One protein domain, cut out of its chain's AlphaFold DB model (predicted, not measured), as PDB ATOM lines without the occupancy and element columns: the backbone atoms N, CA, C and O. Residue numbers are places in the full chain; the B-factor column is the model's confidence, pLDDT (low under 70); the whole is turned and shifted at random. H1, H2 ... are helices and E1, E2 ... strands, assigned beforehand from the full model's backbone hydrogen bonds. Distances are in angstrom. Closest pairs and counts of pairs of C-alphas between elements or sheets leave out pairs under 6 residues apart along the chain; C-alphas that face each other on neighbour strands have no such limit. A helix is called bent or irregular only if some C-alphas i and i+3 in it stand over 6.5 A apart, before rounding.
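This is residues 2 to 110 of the 185 residues of the protein "uncharacterized protein LOC6897572" of Drosophila pseudoobscura pseudoobscura (UniProt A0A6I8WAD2). Two long helices, H2 and H4, cross nearly at right angles as a lopsided T, H4 being the bar and the last part of H2 the place where they meet. The strand hairpin E1 and E2 packs along the earlier part of H2, residues 18 to 30; residues 4 to 9, of which 7 to 9 belong to H1, stick out near one end, and the long link of 11 residues from H3 to H4 makes an open loop, of which residues 67 to 70 and 72 to 77 stand free. The printed part has 109 residues, with five named helices and two named strands in the order H1, H2, E1, E2, H3, H4, H5; the two-strand sheet is antiparallel and the class is mostly helix. The whole is loose, with a radius of gyration of the C-alphas of 16.3 A and spans of 42 by 42 by 24 A.

H1 is residues 7 to 13, beginning with C-alpha 7 at (194.473, 261.976, 180.278). H2, residues 17 to 39, is 29.4 A long and has a kink of 36 degrees near residue 33. It is irregular, with C-alphas 35 and 38 7.5 A apart. E1 is residues 47 to 51, 11.5 A, and E2 residues 57 to 60, 10.3 A. H3 is residues 63 to 66. H4, residues 78 to 101, is 34.6 A long, from C-alpha 78 at (223.122, 244.345, 171.066) to C-alpha 101 at (200.952, 243.926, 144.446). H5, residues 103 to 106, is irregular, with C-alphas 103 and 106 7.3 A apart.

H1 and H2 meet only through their link. H2 comes closest to E1 at the C-alphas of Tyr 25 and Arg 47, 6.8 A apart. E1 and E2 form an antiparallel hairpin at 175 degrees, with N 48 and O 59 at 2.8 A and N 57 and O 51 at 2.9 A, both within hydrogen-bond range. H3 and H4 are apart. H2, with residues 32 to 36 alone, touches H4 at residues 91 to 95; the closest C-alphas, of Phe 32 and Val 94, are 6.0 A apart, and the lines are about perpendicular at 87 degrees. H4 and H5 only just touch, with 3 pairs of C-alphas within 8 A, and only at the corner; the closest C-alphas are those of Leu 99 and Phe 105, 6.4 A apart. H2 and H5 are near each other, with 6 pairs of C-alphas within 10 A. In H1 and H4 every O i to N i+4 pair is within hydrogen-bond range, in H2 15 of 19; H3 and H5 are too short for such a pair.

The two C-alphas farthest apart, of Gly 6 and Gln 38, are 44.8 A apart. The printed part has no cut. The link from H3 to H4, 11 residues, is long. The mean pLDDT of the printed part is 85.4; residues 2 to 15 and residue 110 are under 70.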
ATOM      1  N   PRO A   2     195.471 253.012 179.375       51.66
ATOM      2  CA  PRO A   2     194.302 253.558 178.663       51.66
ATOM      3  C   PRO A   2     192.940 253.215 179.296       51.66
ATOM      4  O   PRO A   2     191.975 253.940 179.110       51.66
ATOM      5  N   GLU A   3     192.867 252.141 180.079       51.94
ATOM      6  CA  GLU A   3     191.677 251.672 180.794       51.94
ATOM      7  C   GLU A   3     191.418 252.382 182.136       51.94
ATOM      8  O   GLU A   3     190.303 252.333 182.660       51.94
ATOM      9  N   LEU A   4     192.431 253.052 182.696       58.97
ATOM     10  CA  LEU A   4     192.309 253.822 183.935       58.97
ATOM     11  C   LEU A   4     191.872 255.251 183.614       58.97
ATOM     12  O   LEU A   4     192.385 255.850 182.672       58.97
ATOM     13  N   GLU A   5     190.971 255.804 184.428       60.12
ATOM     14  CA  GLU A   5     190.569 257.210 184.321       60.12
ATOM     15  C   GLU A   5     191.787 258.146 184.287       60.12
ATOM     16  O   GLU A   5     192.728 257.997 185.074       60.12
ATOM     17  N   GLY A   6     191.770 259.102 183.356       67.94
ATOM     18  CA  GLY A   6     192.815 260.110 183.189       67.94
ATOM     19  C   GLY A   6     193.140 260.443 181.733       67.94
ATOM     20  O   GLY A   6     192.608 259.850 180.797       67.94
ATOM     21  N   HIS A   7     194.096 261.358 181.558       67.69
ATOM     22  CA  HIS A   7     194.473 261.976 180.278       67.69
ATOM     23  C   HIS A   7     194.668 260.988 179.113       67.69
ATOM     24  O   HIS A   7     194.307 261.272 177.977       67.69
ATOM     25  N   LYS A   8     195.235 259.800 179.372       64.75
ATOM     26  CA  LYS A   8     195.420 258.782 178.324       64.75
ATOM     27  C   LYS A   8     194.091 258.183 177.865       64.75
ATOM     28  O   LYS A   8     193.915 257.999 176.672       64.75
ATOM     29  N   LYS A   9     193.169 257.890 178.782       69.44
ATOM     30  CA  LYS A   9     191.852 257.347 178.435       69.44
ATOM     31  C   LYS A   9     191.063 258.345 177.597       69.44
ATOM     32  O   LYS A   9     190.559 257.965 176.552       69.44
ATOM     33  N   GLU A  10     191.034 259.611 178.003       67.44
ATOM     34  CA  GLU A  10     190.347 260.686 177.267       67.44
ATOM     35  C   GLU A  10     190.921 260.875 175.857       67.44
ATOM     36  O   GLU A  10     190.172 260.964 174.890       67.44
ATOM     37  N   MET A  11     192.248 260.834 175.718       64.44
ATOM     38  CA  MET A  11     192.925 260.959 174.425       64.44
ATOM     39  C   MET A  11     192.668 259.770 173.477       64.44
ATOM     40  O   MET A  11     192.750 259.926 172.260       64.44
ATOM     41  N   PHE A  12     192.363 258.582 174.015       64.50
ATOM     42  CA  PHE A  12     192.154 257.354 173.237       64.50
ATOM     43  C   PHE A  12     190.682 256.923 173.109       64.50
ATOM     44  O   PHE A  12     190.388 256.093 172.248       64.50
ATOM     45  N   ALA A  13     189.766 257.483 173.907       62.75
ATOM     46  CA  ALA A  13     188.359 257.073 173.983       62.75
ATOM     47  C   ALA A  13     187.604 257.219 172.652       62.75
ATOM     48  O   ALA A  13     186.811 256.345 172.311       62.75
ATOM     49  N   ASP A  14     187.911 258.262 171.880       57.38
ATOM     50  CA  ASP A  14     187.303 258.527 170.566       57.38
ATOM     51  C   ASP A  14     188.206 258.105 169.395       57.38
ATOM     52  O   ASP A  14     187.963 258.447 168.236       57.38
ATOM     53  N   SER A  15     189.297 257.386 169.675       61.22
ATOM     54  CA  SER A  15     190.302 257.090 168.660       61.22
ATOM     55  C   SER A  15     189.981 255.809 167.886       61.22
ATOM     56  O   SER A  15     189.701 254.750 168.450       61.22
ATOM     57  N   TYR A  16     190.115 255.874 166.558       70.88
ATOM     58  CA  TYR A  16     190.077 254.706 165.669       70.88
ATOM     59  C   TYR A  16     191.220 253.711 165.937       70.88
ATOM     60  O   TYR A  16     191.215 252.618 165.376       70.88
ATOM     61  N   LEU A  17     192.161 254.053 166.825       75.00
ATOM     62  CA  LEU A  17     193.374 253.290 167.109       75.00
ATOM     63  C   LEU A  17     193.076 251.862 167.564       75.00
ATOM     64  O   LEU A  17     193.739 250.942 167.106       75.00
ATOM     65  N   PHE A  18     192.044 251.642 168.387       79.69
ATOM     66  CA  PHE A  18     191.700 250.279 168.807       79.69
ATOM     67  C   PHE A  18     191.149 249.435 167.647       79.69
ATOM     68  O   PHE A  18     191.439 248.245 167.529       79.69
ATOM     69  N   LYS A  19     190.373 250.054 166.749       82.69
ATOM     70  CA  LYS A  19     189.879 249.389 165.537       82.69
ATOM     71  C   LYS A  19     191.034 249.076 164.579       82.69
ATOM     72  O   LYS A  19     191.081 247.962 164.056       82.69
ATOM     73  N   SER A  20     191.961 250.018 164.388       83.31
ATOM     74  CA  SER A  20     193.186 249.801 163.611       83.31
ATOM     75  C   SER A  20     194.032 248.675 164.205       83.31
ATOM     76  O   SER A  20     194.454 247.777 163.477       83.31
ATOM     77  N   GLU A  21     194.211 248.653 165.527       84.75
ATOM     78  CA  GLU A  21     194.982 247.626 166.230       84.75
ATOM     79  C   GLU A  21     194.364 246.234 166.059       84.75
ATOM     80  O   GLU A  21     195.071 245.291 165.696       84.75
ATOM     81  N   ILE A  22     193.039 246.094 166.207       87.69
ATOM     82  CA  ILE A  22     192.354 244.833 165.885       87.69
ATOM     83  C   ILE A  22     192.659 244.414 164.447       87.69
ATOM     84  O   ILE A  22     193.056 243.269 164.240       87.69
ATOM     85  N   GLY A  23     192.522 245.326 163.478       88.62
ATOM     86  CA  GLY A  23     192.813 245.058 162.068       88.62
ATOM     87  C   GLY A  23     194.258 244.609 161.823       88.62
ATOM     88  O   GLY A  23     194.499 243.688 161.032       88.62
ATOM     89  N   MET A  24     195.223 245.170 162.559       89.50
ATOM     90  CA  MET A  24     196.621 244.733 162.496       89.50
ATOM     91  C   MET A  24     196.778 243.280 162.907       89.50
ATOM     92  O   MET A  24     197.342 242.488 162.153       89.50
ATOM     93  N   TYR A  25     196.245 242.905 164.064       90.00
ATOM     94  CA  TYR A  25     196.396 241.549 164.584       90.00
ATOM     95  C   TYR A  25     195.425 240.533 163.964       90.00
ATOM     96  O   TYR A  25     195.655 239.330 164.082       90.00
ATOM     97  N   SER A  26     194.339 240.972 163.319       88.88
ATOM     98  CA  SER A  26     193.370 240.081 162.670       88.88
ATOM     99  C   SER A  26     193.646 239.838 161.195       88.88
ATOM    100  O   SER A  26     193.261 238.783 160.694       88.88
ATOM    101  N   THR A  27     194.264 240.803 160.511       90.38
ATOM    102  CA  THR A  27     194.323 240.829 159.046       90.38
ATOM    103  C   THR A  27     195.742 241.070 158.547       90.38
ATOM    104  O   THR A  27     196.284 240.242 157.820       90.38
ATOM    105  N   VAL A  28     196.378 242.172 158.951       91.94
ATOM    106  CA  VAL A  28     197.646 242.607 158.339       91.94
ATOM    107  C   VAL A  28     198.828 241.743 158.764       91.94
ATOM    108  O   VAL A  28     199.529 241.206 157.907       91.94
ATOM    109  N   LEU A  29     199.047 241.563 160.066       91.81
ATOM    110  CA  LEU A  29     200.167 240.769 160.572       91.81
ATOM    111  C   LEU A  29     200.063 239.279 160.187       91.81
ATOM    112  O   LEU A  29     201.081 238.731 159.755       91.81
ATOM    113  N   PRO A  30     198.875 238.637 160.210       91.62
ATOM    114  CA  PRO A  30     198.716 237.290 159.665       91.62
ATOM    115  C   PRO A  30     199.081 237.178 158.178       91.62
ATOM    116  O   PRO A  30     199.759 236.230 157.779       91.62
ATOM    117  N   GLU A  31     198.693 238.150 157.347       92.38
ATOM    118  CA  GLU A  31     199.079 238.168 155.929       92.38
ATOM    119  C   GLU A  31     200.582 238.401 155.737       92.38
ATOM    120  O   GLU A  31     201.204 237.799 154.857       92.38
ATOM    121  N   PHE A  32     201.199 239.211 156.595       93.25
ATOM    122  CA  PHE A  32     202.644 239.418 156.587       93.25
ATOM    123  C   PHE A  32     203.379 238.112 156.894       93.25
ATOM    124  O   PHE A  32     204.272 237.713 156.142       93.25
ATOM    125  N   GLU A  33     202.975 237.398 157.945       92.06
ATOM    126  CA  GLU A  33     203.520 236.077 158.266       92.06
ATOM    127  C   GLU A  33     203.259 235.069 157.139       92.06
ATOM    128  O   GLU A  33     204.159 234.306 156.783       92.06
ATOM    129  N   ARG A  34     202.081 235.113 156.495       92.00
ATOM    130  CA  ARG A  34     201.726 234.258 155.348       92.00
ATOM    131  C   ARG A  34     202.738 234.372 154.210       92.00
ATOM    132  O   ARG A  34     203.121 233.348 153.633       92.00
ATOM    133  N   VAL A  35     203.150 235.598 153.885       91.81
ATOM    134  CA  VAL A  35     204.150 235.900 152.850       91.81
ATOM    135  C   VAL A  35     205.561 235.555 153.332       91.81
ATOM    136  O   VAL A  35     206.361 235.022 152.565       91.81
ATOM    137  N   LEU A  36     205.856 235.786 154.611       90.50
ATOM    138  CA  LEU A  36     207.147 235.483 155.233       90.50
ATOM    139  C   LEU A  36     207.324 234.012 155.633       90.50
ATOM    140  O   LEU A  36     208.348 233.679 156.230       90.50
ATOM    141  N   ARG A  37     206.400 233.106 155.281       84.19
ATOM    142  CA  ARG A  37     206.489 231.674 155.629       84.19
ATOM    143  C   ARG A  37     207.797 231.008 155.201       84.19
ATOM    144  O   ARG A  37     208.291 230.138 155.905       84.19
ATOM    145  N   GLN A  38     208.391 231.439 154.089       71.75
ATOM    146  CA  GLN A  38     209.691 230.926 153.634       71.75
ATOM    147  C   GLN A  38     210.876 231.404 154.495       71.75
ATOM    148  O   GLN A  38     211.953 230.821 154.432       71.75
ATOM    149  N   ALA A  39     210.684 232.453 155.295       74.94
ATOM    150  CA  ALA A  39     211.688 233.061 156.161       74.94
ATOM    151  C   ALA A  39     211.495 232.718 157.653       74.94
ATOM    152  O   ALA A  39     212.093 233.399 158.491       74.94
ATOM    153  N   ASP A  40     210.637 231.735 157.973       76.38
ATOM    154  CA  ASP A  40     210.337 231.222 159.325       76.38
ATOM    155  C   ASP A  40     210.251 232.334 160.387       76.38
ATOM    156  O   ASP A  40     211.084 232.476 161.283       76.38
ATOM    157  N   THR A  41     209.304 233.256 160.192       81.88
ATOM    158  CA  THR A  41     209.206 234.478 160.997       81.88
ATOM    159  C   THR A  41     207.860 234.575 161.692       81.88
ATOM    160  O   THR A  41     206.847 234.751 161.025       81.88
ATOM    161  N   LYS A  42     207.890 234.586 163.030       86.38
ATOM    162  CA  LYS A  42     206.771 234.999 163.886       86.38
ATOM    163  C   LYS A  42     206.935 236.469 164.288       86.38
ATOM    164  O   LYS A  42     207.881 236.845 164.998       86.38
ATOM    165  N   LEU A  43     206.052 237.315 163.775       87.19
ATOM    166  CA  LEU A  43     205.999 238.751 164.023       87.19
ATOM    167  C   LEU A  43     205.192 239.067 165.280       87.19
ATOM    168  O   LEU A  43     205.602 239.957 166.026       87.19
ATOM    169  N   HIS A  44     204.115 238.325 165.545       87.19
ATOM    170  CA  HIS A  44     203.183 238.627 166.631       87.19
ATOM    171  C   HIS A  44     202.813 237.411 167.488       87.19
ATOM    172  O   HIS A  44     203.068 236.265 167.123       87.19
ATOM    173  N   GLY A  45     202.242 237.682 168.664       87.06
ATOM    174  CA  GLY A  45     201.602 236.650 169.477       87.06
ATOM    175  C   GLY A  45     200.270 236.219 168.866       87.06
ATOM    176  O   GLY A  45     199.582 237.020 168.226       87.06
ATOM    177  N   GLU A  46     199.897 234.960 169.057       88.12
ATOM    178  CA  GLU A  46     198.620 234.421 168.607       88.12
ATOM    179  C   GLU A  46     197.460 235.153 169.291       88.12
ATOM    180  O   GLU A  46     197.369 235.238 170.517       88.12
ATOM    181  N   ARG A  47     196.562 235.709 168.476       91.56
ATOM    182  CA  ARG A  47     195.367 236.408 168.945       91.56
ATOM    183  C   ARG A  47     194.228 235.411 169.138       91.56
ATOM    184  O   ARG A  47     193.641 234.945 168.160       91.56
ATOM    185  N   ILE A  48     193.853 235.191 170.394       92.88
ATOM    186  CA  ILE A  48     192.799 234.262 170.821       92.88
ATOM    187  C   ILE A  48     191.409 234.867 170.597       92.88
ATOM    188  O   ILE A  48     190.515 234.206 170.074       92.88
ATOM    189  N   PHE A  49     191.215 236.131 170.979       92.50
ATOM    190  CA  PHE A  49     189.907 236.785 170.930       92.50
ATOM    191  C   PHE A  49     190.042 238.300 170.769       92.50
ATOM    192  O   PHE A  49     191.043 238.889 171.171       92.50
ATOM    193  N   HIS A  50     189.028 238.941 170.195       91.31
ATOM    194  CA  HIS A  50     188.865 240.389 170.246       91.31
ATOM    195  C   HIS A  50     187.379 240.758 170.216       91.31
ATOM    196  O   HIS A  50     186.566 240.009 169.678       91.31
ATOM    197  N   SER A  51     187.035 241.923 170.756       88.25
ATOM    198  CA  SER A  51     185.732 242.545 170.547       88.25
ATOM    199  C   SER A  51     185.844 244.064 170.505       88.25
ATOM    200  O   SER A  51     186.715 244.643 171.150       88.25
ATOM    201  N   LEU A  52     184.944 244.692 169.748       84.31
ATOM    202  CA  LEU A  52     184.696 246.137 169.784       84.31
ATOM    203  C   LEU A  52     183.496 246.467 170.678       84.31
ATOM    204  O   LEU A  52     183.529 247.448 171.410       84.31
ATOM    205  N   GLU A  53     182.474 245.607 170.667       84.81
ATOM    206  CA  GLU A  53     181.210 245.786 171.384       84.81
ATOM    207  C   GLU A  53     180.880 244.526 172.200       84.81
ATOM    208  O   GLU A  53     181.109 243.410 171.728       84.81
ATOM    209  N   PRO A  54     180.367 244.632 173.436       86.06
ATOM    210  CA  PRO A  54     180.059 245.854 174.191       86.06
ATOM    211  C   PRO A  54     181.293 246.505 174.845       86.06
ATOM    212  O   PRO A  54     181.161 247.458 175.612       86.06
ATOM    213  N   ARG A  55     182.488 245.931 174.652       83.50
ATOM    214  CA  ARG A  55     183.758 246.435 175.184       83.50
ATOM    215  C   ARG A  55     184.881 246.188 174.190       83.50
ATOM    216  O   ARG A  55     184.996 245.082 173.665       83.50
ATOM    217  N   GLN A  56     185.742 247.188 174.050       84.31
ATOM    218  CA  GLN A  56     187.019 247.090 173.357       84.31
ATOM    219  C   GLN A  56     187.969 246.178 174.147       84.31
ATOM    220  O   GLN A  56     188.413 246.524 175.243       84.31
ATOM    221  N   VAL A  57     188.227 244.977 173.631       88.88
ATOM    222  CA  VAL A  57     189.103 243.981 174.264       88.88
ATOM    223  C   VAL A  57     189.864 243.173 173.220       88.88
ATOM    224  O   VAL A  57     189.326 242.843 172.167       88.88
ATOM    225  N   MET A  58     191.107 242.813 173.535       89.06
ATOM    226  CA  MET A  58     191.916 241.854 172.787       89.06
ATOM    227  C   MET A  58     192.573 240.881 173.762       89.06
ATOM    228  O   MET A  58     193.028 241.280 174.833       89.06
ATOM    229  N   ILE A  59     192.598 239.601 173.403       92.44
ATOM    230  CA  ILE A  59     193.175 238.520 174.202       92.44
ATOM    231  C   ILE A  59     194.171 237.774 173.324       92.44
ATOM    232  O   ILE A  59     193.838 237.354 172.212       92.44
ATOM    233  N   PHE A  60     195.377 237.594 173.846       93.62
ATOM    234  CA  PHE A  60     196.492 236.938 173.176       93.62
ATOM    235  C   PHE A  60     196.988 235.744 173.988       93.62
ATOM    236  O   PHE A  60     196.683 235.630 175.177       93.62
ATOM    237  N   GLU A  61     197.758 234.872 173.341       93.94
ATOM    238  CA  GLU A  61     198.589 233.893 174.039       93.94
ATOM    239  C   GLU A  61     199.533 234.587 175.033       93.94
ATOM    240  O   GLU A  61     199.974 235.722 174.817       93.94
ATOM    241  N   ASP A  62     199.872 233.886 176.112       92.88
ATOM    242  CA  ASP A  62     200.893 234.364 177.033       92.88
ATOM    243  C   ASP A  62     202.285 234.050 176.473       92.88
ATOM    244  O   ASP A  62     202.698 232.894 176.370       92.88
ATOM    245  N   LEU A  63     203.035 235.094 176.115       92.44
ATOM    246  CA  LEU A  63     204.391 234.941 175.592       92.44
ATOM    247  C   LEU A  63     205.390 234.472 176.666       92.44
ATOM    248  O   LEU A  63     206.463 233.971 176.320       92.44
ATOM    249  N   VAL A  64     205.069 234.616 177.955       93.62
ATOM    250  CA  VAL A  64     205.922 234.140 179.056       93.62
ATOM    251  C   VAL A  64     206.038 232.616 179.031       93.62
ATOM    252  O   VAL A  64     207.137 232.093 179.215       93.62
ATOM    253  N   GLU A  65     204.955 231.911 178.700       92.88
ATOM    254  CA  GLU A  65     204.920 230.443 178.584       92.88
ATOM    255  C   GLU A  65     205.893 229.911 177.516       92.88
ATOM    256  O   GLU A  65     206.399 228.795 177.619       92.88
ATOM    257  N   ILE A  66     206.222 230.731 176.512       89.88
ATOM    258  CA  ILE A  66     207.198 230.411 175.458       89.88
ATOM    259  C   ILE A  66     208.546 231.129 175.649       89.88
ATOM    260  O   ILE A  66     209.350 231.229 174.721       89.88
ATOM    261  N   GLY A  67     208.818 231.615 176.865       91.25
ATOM    262  CA  GLY A  67     210.127 232.114 177.288       91.25
ATOM    263  C   GLY A  67     210.415 233.580 176.962       91.25
ATOM    264  O   GLY A  67     211.566 234.010 177.079       91.25
ATOM    265  N   TYR A  68     209.414 234.369 176.560       91.00
ATOM    266  CA  TYR A  68     209.595 235.814 176.433       91.00
ATOM    267  C   TYR A  68     209.587 236.477 177.808       91.00
ATOM    268  O   TYR A  68     208.882 236.080 178.730       91.00
ATOM    269  N   PHE A  69     210.349 237.557 177.920       90.94
ATOM    270  CA  PHE A  69     210.348 238.419 179.089       90.94
ATOM    271  C   PHE A  69     210.428 239.875 178.641       90.94
ATOM    272  O   PHE A  69     210.939 240.199 177.566       90.94
ATOM    273  N   VAL A  70     209.926 240.772 179.482       90.25
ATOM    274  CA  VAL A  70     210.036 242.209 179.238       90.25
ATOM    275  C   VAL A  70     211.405 242.673 179.720       90.25
ATOM    276  O   VAL A  70     211.754 242.471 180.882       90.25
ATOM    277  N   VAL A  71     212.179 243.323 178.849       90.88
ATOM    278  CA  VAL A  71     213.421 243.990 179.261       90.88
ATOM    279  C   VAL A  71     213.049 245.169 180.162       90.88
ATOM    280  O   VAL A  71     212.484 246.158 179.697       90.88
ATOM    281  N   ARG A  72     213.333 245.045 181.460       90.81
ATOM    282  CA  ARG A  72     213.124 246.084 182.479       90.81
ATOM    283  C   ARG A  72     214.416 246.324 183.246       90.81
ATOM    284  O   ARG A  72     215.259 245.434 183.323       90.81
ATOM    285  N   ASP A  73     214.570 247.541 183.763       92.81
ATOM    286  CA  ASP A  73     215.647 247.944 184.683       92.81
ATOM    287  C   ASP A  73     217.083 247.780 184.150       92.81
ATOM    288  O   ASP A  73     218.060 247.876 184.890       92.81
ATOM    289  N   ARG A  74     217.229 247.577 182.836       94.50
ATOM    290  CA  ARG A  74     218.510 247.547 182.130       94.50
ATOM    291  C   ARG A  74     218.360 248.007 180.687       94.50
ATOM    292  O   ARG A  74     217.275 247.954 180.111       94.50
ATOM    293  N   ALA A  75     219.480 248.384 180.081       94.12
ATOM    294  CA  ALA A  75     219.540 248.578 178.641       94.12
ATOM    295  C   ALA A  75     219.368 247.232 177.898       94.12
ATOM    296  O   ALA A  75     219.814 246.184 178.395       94.12
ATOM    297  N   PRO A  76     218.744 247.236 176.707       93.81
ATOM    298  CA  PRO A  76     218.738 246.068 175.842       93.81
ATOM    299  C   PRO A  76     220.155 245.785 175.328       93.81
ATOM    300  O   PRO A  76     220.950 246.690 175.069       93.81
ATOM    301  N   THR A  77     220.482 244.507 175.191       95.69
ATOM    302  CA  THR A  77     221.746 244.039 174.623       95.69
ATOM    303  C   THR A  77     221.772 244.259 173.112       95.69
ATOM    304  O   THR A  77     220.731 244.387 172.464       95.69
ATOM    305  N   PHE A  78     222.968 244.240 172.518       96.12
ATOM    306  CA  PHE A  78     223.122 244.345 171.066       96.12
ATOM    307  C   PHE A  78     222.286 243.303 170.307       96.12
ATOM    308  O   PHE A  78     221.655 243.629 169.305       96.12
ATOM    309  N   GLU A  79     222.241 242.065 170.797       95.12
ATOM    310  CA  GLU A  79     221.488 240.986 170.155       95.12
ATOM    311  C   GLU A  79     219.969 241.197 170.255       95.12
ATOM    312  O   GLU A  79     219.252 240.984 169.278       95.12
ATOM    313  N   GLU A  80     219.461 241.687 171.391       93.75
ATOM    314  CA  GLU A  80     218.041 242.046 171.544       93.75
ATOM    315  C   GLU A  80     217.645 243.181 170.590       93.75
ATOM    316  O   GLU A  80     216.638 243.083 169.887       93.75
ATOM    317  N   ILE A  81     218.480 244.222 170.501       94.44
ATOM    318  CA  ILE A  81     218.297 245.342 169.569       94.44
ATOM    319  C   ILE A  81     218.308 244.836 168.122       94.44
ATOM    320  O   ILE A  81     217.415 245.155 167.336       94.44
ATOM    321  N   ARG A  82     219.290 244.001 167.766       94.75
ATOM    322  CA  ARG A  82     219.419 243.415 166.429       94.75
ATOM    323  C   ARG A  82     218.180 242.607 166.045       94.75
ATOM    324  O   ARG A  82     217.698 242.746 164.924       94.75
ATOM    325  N   ARG A  83     217.648 241.788 166.956       91.06
ATOM    326  CA  ARG A  83     216.422 241.004 166.727       91.06
ATOM    327  C   ARG A  83     215.200 241.894 166.528       91.06
ATOM    328  O   ARG A  83     214.408 241.621 165.626       91.06
ATOM    329  N   ALA A  84     215.067 242.963 167.314       90.50
ATOM    330  CA  ALA A  84     213.994 243.940 167.145       90.50
ATOM    331  C   ALA A  84     214.068 244.621 165.768       90.50
ATOM    332  O   ALA A  84     213.086 244.616 165.026       90.50
ATOM    333  N   TYR A  85     215.248 245.109 165.370       92.69
ATOM    334  CA  TYR A  85     215.447 245.697 164.042       92.69
ATOM    335  C   TYR A  85     215.228 244.700 162.908       92.69
ATOM    336  O   TYR A  85     214.690 245.076 161.871       92.69
ATOM    337  N   LEU A  86     215.593 243.429 163.088       92.00
ATOM    338  CA  LEU A  86     215.338 242.401 162.084       92.00
ATOM    339  C   LEU A  86     213.835 242.164 161.889       92.00
ATOM    340  O   LEU A  86     213.391 242.039 160.749       92.00
ATOM    341  N   LYS A  87     213.043 242.130 162.970       90.44
ATOM    342  CA  LYS A  87     211.577 242.054 162.867       90.44
ATOM    343  C   LYS A  87     211.011 243.279 162.144       90.44
ATOM    344  O   LYS A  87     210.244 243.108 161.204       90.44
ATOM    345  N   LEU A  88     211.454 244.486 162.505       91.00
ATOM    346  CA  LEU A  88     211.036 245.726 161.836       91.00
ATOM    347  C   LEU A  88     211.382 245.728 160.342       91.00
ATOM    348  O   LEU A  88     210.533 246.046 159.515       91.00
ATOM    349  N   ALA A  89     212.597 245.316 159.979       91.31
ATOM    350  CA  ALA A  89     213.022 245.228 158.587       91.31
ATOM    351  C   ALA A  89     212.149 244.250 157.787       91.31
ATOM    352  O   ALA A  89     211.764 244.555 156.659       91.31
ATOM    353  N   LYS A  90     211.790 243.103 158.380       91.75
ATOM    354  CA  LYS A  90     210.867 242.141 157.767       91.75
ATOM    355  C   LYS A  90     209.469 242.737 157.587       91.75
ATOM    356  O   LYS A  90     208.928 242.604 156.494       91.75
ATOM    357  N   CYS A  91     208.927 243.431 158.595       91.06
ATOM    358  CA  CYS A  91     207.644 244.138 158.494       91.06
ATOM    359  C   CYS A  91     207.649 245.172 157.360       91.06
ATOM    360  O   CYS A  91     206.741 245.186 156.531       91.06
ATOM    361  N   HIS A  92     208.691 246.001 157.270       91.62
ATOM    362  CA  HIS A  92     208.804 246.989 156.197       91.62
ATOM    363  C   HIS A  92     208.885 246.314 154.823       91.62
ATOM    364  O   HIS A  92     208.107 246.648 153.934       91.62
ATOM    365  N   ALA A  93     209.760 245.319 154.662       91.50
ATOM    366  CA  ALA A  93     209.943 244.623 153.391       91.50
ATOM    367  C   ALA A  93     208.658 243.937 152.900       91.50
ATOM    368  O   ALA A  93     208.306 244.047 151.725       91.50
ATOM    369  N   VAL A  94     207.938 243.245 153.790       92.69
ATOM    370  CA  VAL A  94     206.699 242.555 153.413       92.69
ATOM    371  C   VAL A  94     205.560 243.532 153.139       92.69
ATOM    372  O   VAL A  94     204.835 243.329 152.168       92.69
ATOM    373  N   SER A  95     205.447 244.617 153.915       92.12
ATOM    374  CA  SER A  95     204.450 245.662 153.659       92.12
ATOM    375  C   SER A  95     204.635 246.252 152.264       92.12
ATOM    376  O   SER A  95     203.695 246.263 151.478       92.12
ATOM    377  N   MET A  96     205.871 246.604 151.906       90.88
ATOM    378  CA  MET A  96     206.209 247.156 150.600       90.88
ATOM    379  C   MET A  96     205.834 246.205 149.464       90.88
ATOM    380  O   MET A  96     205.226 246.610 148.477       90.88
ATOM    381  N   LYS A  97     206.181 244.920 149.607       91.94
ATOM    382  CA  LYS A  97     205.837 243.895 148.621       91.94
ATOM    383  C   LYS A  97     204.322 243.802 148.431       91.94
ATOM    384  O   LYS A  97     203.864 243.794 147.295       91.94
ATOM    385  N   ILE A  98     203.565 243.718 149.526       92.19
ATOM    386  CA  ILE A  98     202.106 243.578 149.473       92.19
ATOM    387  C   ILE A  98     201.471 244.809 148.833       92.19
ATOM    388  O   ILE A  98     200.607 244.648 147.984       92.19
ATOM    389  N   LEU A  99     201.922 246.013 149.176       89.19
ATOM    390  CA  LEU A  99     201.382 247.258 148.626       89.19
ATOM    391  C   LEU A  99     201.690 247.431 147.140       89.19
ATOM    392  O   LEU A  99     200.849 247.913 146.390       89.19
ATOM    393  N   ASN A 100     202.861 246.984 146.690       89.06
ATOM    394  CA  ASN A 100     203.187 246.978 145.265       89.06
ATOM    395  C   ASN A 100     202.291 246.014 144.466       89.06
ATOM    396  O   ASN A 100     202.038 246.249 143.287       89.06
ATOM    397  N   GLU A 101     201.831 244.921 145.081       91.69
ATOM    398  CA  GLU A 101     200.952 243.926 144.446       91.69
ATOM    399  C   GLU A 101     199.463 244.261 144.601       91.69
ATOM    400  O   GLU A 101     198.656 243.939 143.731       91.69
ATOM    401  N   ASN A 102     199.101 244.895 145.712       91.19
ATOM    402  CA  ASN A 102     197.754 245.297 146.076       91.19
ATOM    403  C   ASN A 102     197.803 246.640 146.831       91.19
ATOM    404  O   ASN A 102     197.816 246.648 148.068       91.19
ATOM    405  N   PRO A 103     197.802 247.775 146.105       87.38
ATOM    406  CA  PRO A 103     197.879 249.112 146.706       87.38
ATOM    407  C   PRO A 103     196.745 249.410 147.692       87.38
ATOM    408  O   PRO A 103     196.909 250.178 148.631       87.38
ATOM    409  N   ASP A 104     195.604 248.744 147.517       88.94
ATOM    410  CA  ASP A 104     194.414 248.919 148.343       88.94
ATOM    411  C   ASP A 104     194.472 248.153 149.673       88.94
ATOM    412  O   ASP A 104     193.557 248.284 150.485       88.94
ATOM    413  N   PHE A 105     195.502 247.333 149.918       89.44
ATOM    414  CA  PHE A 105     195.541 246.420 151.067       89.44
ATOM    415  C   PHE A 105     195.437 247.133 152.422       89.44
ATOM    416  O   PHE A 105     194.836 246.593 153.350       89.44
ATOM    417  N   LEU A 106     196.010 248.334 152.537       85.94
ATOM    418  CA  LEU A 106     196.012 249.110 153.779       85.94
ATOM    419  C   LEU A 106     195.071 250.318 153.762       85.94
ATOM    420  O   LEU A 106     194.970 250.987 154.779       85.94
ATOM    421  N   LYS A 107     194.305 250.544 152.688       82.44
ATOM    422  CA  LYS A 107     193.515 251.776 152.482       82.44
ATOM    423  C   LYS A 107     192.486 252.107 153.565       82.44
ATOM    424  O   LYS A 107     191.916 253.189 153.548       82.44
ATOM    425  N   GLU A 108     192.146 251.147 154.421       78.38
ATOM    426  CA  GLU A 108     191.191 251.330 155.517       78.38
ATOM    427  C   GLU A 108     191.853 251.898 156.786       78.38
ATOM    428  O   GLU A 108     191.150 252.352 157.689       78.38
ATOM    429  N   TYR A 109     193.189 251.913 156.853       78.62
ATOM    430  CA  TYR A 109     193.976 252.383 157.995       78.62
ATOM    431  C   TYR A 109     194.426 253.835 157.784       78.62
ATOM    432  O   TYR A 109     195.604 254.179 157.787       78.62
ATOM    433  N   THR A 110     193.445 254.720 157.612       66.94
ATOM    434  CA  THR A 110     193.655 256.105 157.164       66.94
ATOM    435  C   THR A 110     193.932 257.101 158.288       66.94
ATOM    436  O   THR A 110     193.884 258.309 158.051       66.94
TER     437      THR A 110